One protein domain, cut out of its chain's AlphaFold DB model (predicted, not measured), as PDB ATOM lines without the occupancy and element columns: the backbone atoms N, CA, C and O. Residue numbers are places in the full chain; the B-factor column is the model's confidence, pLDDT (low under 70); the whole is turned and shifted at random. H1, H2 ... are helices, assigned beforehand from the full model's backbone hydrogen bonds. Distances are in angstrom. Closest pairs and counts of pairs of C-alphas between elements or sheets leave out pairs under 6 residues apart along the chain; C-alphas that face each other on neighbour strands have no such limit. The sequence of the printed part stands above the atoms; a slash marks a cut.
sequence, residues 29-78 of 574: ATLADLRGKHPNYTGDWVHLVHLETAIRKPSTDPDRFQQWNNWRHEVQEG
ATOM      1  N   ALA A  29      68.870 176.547  14.855       64.31
ATOM      2  CA  ALA A  29      69.638 175.456  15.455       64.31
ATOM      3  C   ALA A  29      71.152 175.623  15.235       64.31
ATOM      4  O   ALA A  29      71.939 175.434  16.160       64.31
ATOM      5  N   THR A  30      71.559 176.033  14.030       74.19
ATOM      6  CA  THR A  30      72.966 176.302  13.699       74.19
ATOM      7  C   THR A  30      73.490 177.521  14.459       74.19
ATOM      8  O   THR A  30      74.606 177.500  14.966       74.19
ATOM      9  N   LEU A  31      72.666 178.564  14.598       73.44
ATOM     10  CA  LEU A  31      73.017 179.766  15.355       73.44
ATOM     11  C   LEU A  31      73.203 179.474  16.850       73.44
ATOM     12  O   LEU A  31      74.106 180.023  17.474       73.44
ATOM     13  N   ALA A  32      72.362 178.614  17.433       77.44
ATOM     14  CA  ALA A  32      72.505 178.197  18.824       77.44
ATOM     15  C   ALA A  32      73.812 177.418  19.062       77.44
ATOM     16  O   ALA A  32      74.499 177.684  20.045       77.44
ATOM     17  N   ASP A  33      74.184 176.516  18.146       82.44
ATOM     18  CA  ASP A  33      75.466 175.794  18.194       82.44
ATOM     19  C   ASP A  33      76.665 176.754  18.080       82.44
ATOM     20  O   ASP A  33      77.606 176.679  18.870       82.44
ATOM     21  N   LEU A  34      76.605 177.719  17.159       81.00
ATOM     22  CA  LEU A  34      77.653 178.729  16.982       81.00
ATOM     23  C   LEU A  34      77.804 179.647  18.199       81.00
ATOM     24  O   LEU A  34      78.923 179.871  18.651       81.00
ATOM     25  N   ARG A  35      76.694 180.104  18.788       83.19
ATOM     26  CA  ARG A  35      76.703 180.861  20.053       83.19
ATOM     27  C   ARG A  35      77.260 180.046  21.214       83.19
ATOM     28  O   ARG A  35      77.908 180.607  22.089       83.19
ATOM     29  N   GLY A  36      77.021 178.734  21.220       83.62
ATOM     30  CA  GLY A  36      77.623 177.823  22.192       83.62
ATOM     31  C   GLY A  36      79.141 177.704  22.033       83.62
ATOM     32  O   GLY A  36      79.855 177.635  23.030       83.62
ATOM     33  N   LYS A  37      79.640 177.705  20.791       80.56
ATOM     34  CA  LYS A  37      81.078 177.625  20.478       80.56
ATOM     35  C   LYS A  37      81.817 178.946  20.686       80.56
ATOM     36  O   LYS A  37      82.945 178.925  21.170       80.56
ATOM     37  N   HIS A  38      81.182 180.071  20.356       81.62
ATOM     38  CA  HIS A  38      81.768 181.414  20.402       81.62
ATOM     39  C   HIS A  38      80.922 182.366  21.261       81.62
ATOM     40  O   HIS A  38      80.258 183.259  20.736       81.62
ATOM     41  N   PRO A  39      80.920 182.200  22.592       79.19
ATOM     42  CA  PRO A  39      80.055 182.976  23.485       79.19
ATOM     43  C   PRO A  39      80.384 184.477  23.527       79.19
ATOM     44  O   PRO A  39      79.501 185.279  23.819       79.19
ATOM     45  N   ASN A  40      81.628 184.852  23.217       79.25
ATOM     46  CA  ASN A  40      82.111 186.238  23.256       79.25
ATOM     47  C   ASN A  40      82.047 186.936  21.889       79.25
ATOM     48  O   ASN A  40      82.438 188.092  21.774       79.25
ATOM     49  N   TYR A  41      81.573 186.239  20.857       86.56
ATOM     50  CA  TYR A  41      81.515 186.778  19.508       86.56
ATOM     51  C   TYR A  41      80.341 187.745  19.349       86.56
ATOM     52  O   TYR A  41      79.183 187.386  19.595       86.56
ATOM     53  N   THR A  42      80.646 188.967  18.922       85.06
ATOM     54  CA  THR A  42      79.676 190.064  18.767       85.06
ATOM     55  C   THR A  42      79.536 190.547  17.322       85.06
ATOM     56  O   THR A  42      78.662 191.372  17.054       85.06
ATOM     57  N   GLY A  43      80.350 190.010  16.408       83.12
ATOM     58  CA  GLY A  43      80.306 190.310  14.978       83.12
ATOM     59  C   GLY A  43      79.176 189.610  14.211       83.12
ATOM     60  O   GLY A  43      78.211 189.087  14.780       83.12
ATOM     61  N   ASP A  44      79.307 189.576  12.884       85.06
ATOM     62  CA  ASP A  44      78.332 188.951  11.987       85.06
ATOM     63  C   ASP A  44      78.624 187.462  11.727       85.06
ATOM     64  O   ASP A  44      79.537 187.079  10.993       85.06
ATOM     65  N   TRP A  45      77.759 186.612  12.285       82.50
ATOM     66  CA  TRP A  45      77.835 185.152  12.219       82.50
ATOM     67  C   TRP A  45      77.979 184.581  10.806       82.50
ATOM     68  O   TRP A  45      78.499 183.472  10.659       82.50
ATOM     69  N   VAL A  46      77.538 185.300   9.775       80.56
ATOM     70  CA  VAL A  46      77.709 184.886   8.378       80.56
ATOM     71  C   VAL A  46      79.195 184.862   8.014       80.56
ATOM     72  O   VAL A  46      79.694 183.829   7.554       80.56
ATOM     73  N   HIS A  47      79.931 185.935   8.323       83.50
ATOM     74  CA  HIS A  47      81.381 186.013   8.131       83.50
ATOM     75  C   HIS A  47      82.112 184.914   8.898       83.50
ATOM     76  O   HIS A  47      82.975 184.234   8.337       83.50
ATOM     77  N   LEU A  48      81.735 184.692  10.161       85.81
ATOM     78  CA  LEU A  48      82.365 183.659  10.976       85.81
ATOM     79  C   LEU A  48      82.179 182.262  10.379       85.81
ATOM     80  O   LEU A  48      83.119 181.470  10.375       85.81
ATOM     81  N   VAL A  49      81.001 181.950   9.839       84.25
ATOM     82  CA  VAL A  49      80.766 180.638   9.224       84.25
ATOM     83  C   VAL A  49      81.520 180.469   7.922       84.25
ATOM     84  O   VAL A  49      82.132 179.418   7.724       84.25
ATOM     85  N   HIS A  50      81.543 181.482   7.059       84.25
ATOM     86  CA  HIS A  50      82.367 181.432   5.853       84.25
ATOM     87  C   HIS A  50      83.846 181.209   6.206       84.25
ATOM     88  O   HIS A  50      84.487 180.319   5.638       84.25
ATOM     89  N   LEU A  51      84.352 181.904   7.226       86.94
ATOM     90  CA  LEU A  51      85.716 181.728   7.710       86.94
ATOM     91  C   LEU A  51      85.947 180.321   8.289       86.94
ATOM     92  O   LEU A  51      86.888 179.641   7.883       86.94
ATOM     93  N   GLU A  52      85.075 179.828   9.174       86.06
ATOM     94  CA  GLU A  52      85.187 178.475   9.734       86.06
ATOM     95  C   GLU A  52      85.160 177.393   8.650       86.06
ATOM     96  O   GLU A  52      85.881 176.397   8.747       86.06
ATOM     97  N   THR A  53      84.340 177.561   7.609       85.44
ATOM     98  CA  THR A  53      84.285 176.594   6.504       85.44
ATOM     99  C   THR A  53      85.585 176.561   5.705       85.44
ATOM    100  O   THR A  53      86.043 175.471   5.358       85.44
ATOM    101  N   ALA A  54      86.227 177.714   5.488       84.75
ATOM    102  CA  ALA A  54      87.555 177.777   4.883       84.75
ATOM    103  C   ALA A  54      88.618 177.154   5.806       84.75
ATOM    104  O   ALA A  54      89.454 176.365   5.360       84.75
ATOM    105  N   ILE A  55      88.533 177.409   7.116       86.00
ATOM    106  CA  ILE A  55      89.458 176.844   8.107       86.00
ATOM    107  C   ILE A  55      89.320 175.313   8.214       86.00
ATOM    108  O   ILE A  55      90.303 174.628   8.483       86.00
ATOM    109  N   ARG A  56      88.146 174.726   7.964       83.88
ATOM    110  CA  ARG A  56      87.986 173.257   7.992       83.88
ATOM    111  C   ARG A  56      88.729 172.532   6.872       83.88
ATOM    112  O   ARG A  56      88.995 171.338   7.016       83.88
ATOM    113  N   LYS A  57      89.043 173.210   5.766       82.94
ATOM    114  CA  LYS A  57      89.850 172.612   4.698       82.94
ATOM    115  C   LYS A  57      91.290 172.368   5.187       82.94
ATOM    116  O   LYS A  57      91.782 173.135   6.018       82.94
ATOM    117  N   PRO A  58      91.977 171.322   4.690       82.00
ATOM    118  CA  PRO A  58      93.357 171.028   5.075       82.00
ATOM    119  C   PRO A  58      94.307 172.192   4.768       82.00
ATOM    120  O   PRO A  58      94.194 172.826   3.725       82.00
ATOM    121  N   SER A  59      95.306 172.423   5.623       76.06
ATOM    122  CA  SER A  59      96.348 173.450   5.423       76.06
ATOM    123  C   SER A  59      97.262 173.207   4.212       76.06
ATOM    124  O   SER A  59      98.031 174.084   3.824       76.06
ATOM    125  N   THR A  60      97.213 172.010   3.624       80.88
ATOM    126  CA  THR A  60      97.955 171.642   2.410       80.88
ATOM    127  C   THR A  60      97.260 172.081   1.123       80.88
ATOM    128  O   THR A  60      97.854 171.955   0.057       80.88
ATOM    129  N   ASP A  61      96.005 172.527   1.202       83.94
ATOM    130  CA  ASP A  61      95.230 172.970   0.047       83.94
ATOM    131  C   ASP A  61      95.662 174.395  -0.365       83.94
ATOM    132  O   ASP A  61      95.461 175.327   0.422       83.94
ATOM    133  N   PRO A  62      96.265 174.591  -1.558       76.81
ATOM    134  CA  PRO A  62      96.691 175.914  -2.016       76.81
ATOM    135  C   PRO A  62      95.510 176.873  -2.226       76.81
ATOM    136  O   PRO A  62      95.680 178.078  -2.063       76.81
ATOM    137  N   ASP A  63      94.309 176.347  -2.489       81.88
ATOM    138  CA  ASP A  63      93.104 177.133  -2.780       81.88
ATOM    139  C   ASP A  63      92.157 177.215  -1.570       81.88
ATOM    140  O   ASP A  63      90.970 177.554  -1.692       81.88
ATOM    141  N   ARG A  64      92.671 176.921  -0.368       83.62
ATOM    142  CA  ARG A  64      91.900 176.888   0.884       83.62
ATOM    143  C   ARG A  64      91.023 178.125   1.063       83.62
ATOM    144  O   ARG A  64      89.811 177.994   1.274       83.62
ATOM    145  N   PHE A  65      91.638 179.300   0.919       88.94
ATOM    146  CA  PHE A  65      90.987 180.604   1.032       88.94
ATOM    147  C   PHE A  65      90.523 181.173  -0.309       88.94
ATOM    148  O   PHE A  65      89.930 182.242  -0.312       88.94
ATOM    149  N   GLN A  66      90.681 180.470  -1.436       87.81
ATOM    150  CA  GLN A  66      90.304 181.009  -2.747       87.81
ATOM    151  C   GLN A  66      88.808 181.332  -2.828       87.81
ATOM    152  O   GLN A  66      88.425 182.379  -3.331       87.81
ATOM    153  N   GLN A  67      87.949 180.469  -2.278       84.31
ATOM    154  CA  GLN A  67      86.505 180.732  -2.223       84.31
ATOM    155  C   GLN A  67      86.168 181.942  -1.343       84.31
ATOM    156  O   GLN A  67      85.286 182.715  -1.697       84.31
ATOM    157  N   TRP A  68      86.872 182.110  -0.219       87.75
ATOM    158  CA  TRP A  68      86.717 183.272   0.660       87.75
ATOM    159  C   TRP A  68      87.191 184.551  -0.040       87.75
ATOM    160  O   TRP A  68      86.451 185.524  -0.103       87.75
ATOM    161  N   ASN A  69      88.387 184.525  -0.630       90.12
ATOM    162  CA  ASN A  69      88.993 185.656  -1.326       90.12
ATOM    163  C   ASN A  69      88.162 186.070  -2.556       90.12
ATOM    164  O   ASN A  69      87.919 187.255  -2.758       90.12
ATOM    165  N   ASN A  70      87.657 185.113  -3.344       85.94
ATOM    166  CA  ASN A  70      86.756 185.401  -4.467       85.94
ATOM    167  C   ASN A  70      85.465 186.062  -3.978       85.94
ATOM    168  O   ASN A  70      85.064 187.088  -4.513       85.94
ATOM    169  N   TRP A  71      84.855 185.510  -2.925       80.81
ATOM    170  CA  TRP A  71      83.655 186.087  -2.324       80.81
ATOM    171  C   TRP A  71      83.901 187.523  -1.831       80.81
ATOM    172  O   TRP A  71      83.096 188.412  -2.096       80.81
ATOM    173  N   ARG A  72      85.053 187.788  -1.203       80.06
ATOM    174  CA  ARG A  72      85.467 189.133  -0.768       80.06
ATOM    175  C   ARG A  72      85.592 190.115  -1.931       80.06
ATOM    176  O   ARG A  72      85.146 191.252  -1.802       80.06
ATOM    177  N   HIS A  73      86.152 189.680  -3.057       76.75
ATOM    178  CA  HIS A  73      86.268 190.511  -4.255       76.75
ATOM    179  C   HIS A  73      84.918 190.759  -4.940       76.75
ATOM    180  O   HIS A  73      84.615 191.898  -5.286       76.75
ATOM    181  N   GLU A  74      84.069 189.740  -5.067       73.69
ATOM    182  CA  GLU A  74      82.732 189.876  -5.665       73.69
ATOM    183  C   GLU A  74      81.839 190.844  -4.864       73.69
ATOM    184  O   GLU A  74      81.140 191.679  -5.442       73.69
ATOM    185  N   VAL A  75      81.911 190.799  -3.527       65.06
ATOM    186  CA  VAL A  75      81.168 191.715  -2.639       65.06
ATOM    187  C   VAL A  75      81.667 193.166  -2.750       65.06
ATOM    188  O   VAL A  75      80.880 194.107  -2.619       65.06
ATOM    189  N   GLN A  76      82.953 193.387  -3.054       57.38
ATOM    190  CA  GLN A  76      83.502 194.735  -3.266       57.38
ATOM    191  C   GLN A  76      82.957 195.412  -4.537       57.38
ATOM    192  O   GLN A  76      82.816 196.641  -4.549       57.38
ATOM    193  N   GLU A  77      82.614 194.637  -5.571       56.28
ATOM    194  CA  GLU A  77      82.166 195.140  -6.878       56.28
ATOM    195  C   GLU A  77      80.639 195.368  -6.981       56.28
ATOM    196  O   GLU A  77      80.209 196.124  -7.855       56.28
ATOM    197  N   GLY A  78      79.810 194.778  -6.098       51.09
ATOM    198  CA  GLY A  78      78.366 194.621  -6.365       51.09
ATOM    199  C   GLY A  78      77.319 195.084  -5.334       51.09
ATOM    200  O   GLY A  78      76.161 195.234  -5.728       51.09
TER     201      GLY A  78
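This is residues 29 to 78 of the 574 residues of an uncharacterized protein of Blastopirellula marina (UniProt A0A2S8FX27). Three helices make a loose, open zigzag: H2 and H3 form a V-shaped hairpin, and H1 is set crosswise near the first residue of H2. The linking residues 39 to 44 and the last part of H3, residues 72 to 78, stick out. The printed part has 50 residues, all helix in class, in the order H1, H2, H3. It is loose, with a radius of gyration of the C-alphas of 12.8 A and spans of 31 by 30 by 18 A.

Start at H1, residues 29 to 37; it is close to but not clearly touching H2, residues 45 to 56, about perpendicular at 73 degrees, the closest C-alphas being Leu 31 and Trp 45, 7.9 A apart. With residues 50 to 54 alone, H2 touches residues 67 to 68 of H3, residues 66 to 78. Their closest C-alphas, Ala 54 and Trp 68, are 7.0 A apart; this helical hairpin has a shallow tilt of 30 degrees, opposite ways. H1 and H3 are apart. In H1, H2 and H3 every O i to N i+4 pair is within hydrogen-bond range.

Find C-alpha 29 at (69.638, 175.456, 15.455); H1 runs 12.7 A from there. H2 runs 16.2 A, and H3 18.5 A to C-alpha 78 at (78.366, 194.621, -6.365).

The farthest C-alphas, Gly 36 and Glu 77, are 34.1 A apart. The printed part has no cut, and both links are short. Look for pLDDT under 70 at residues 29 and 75 to 78.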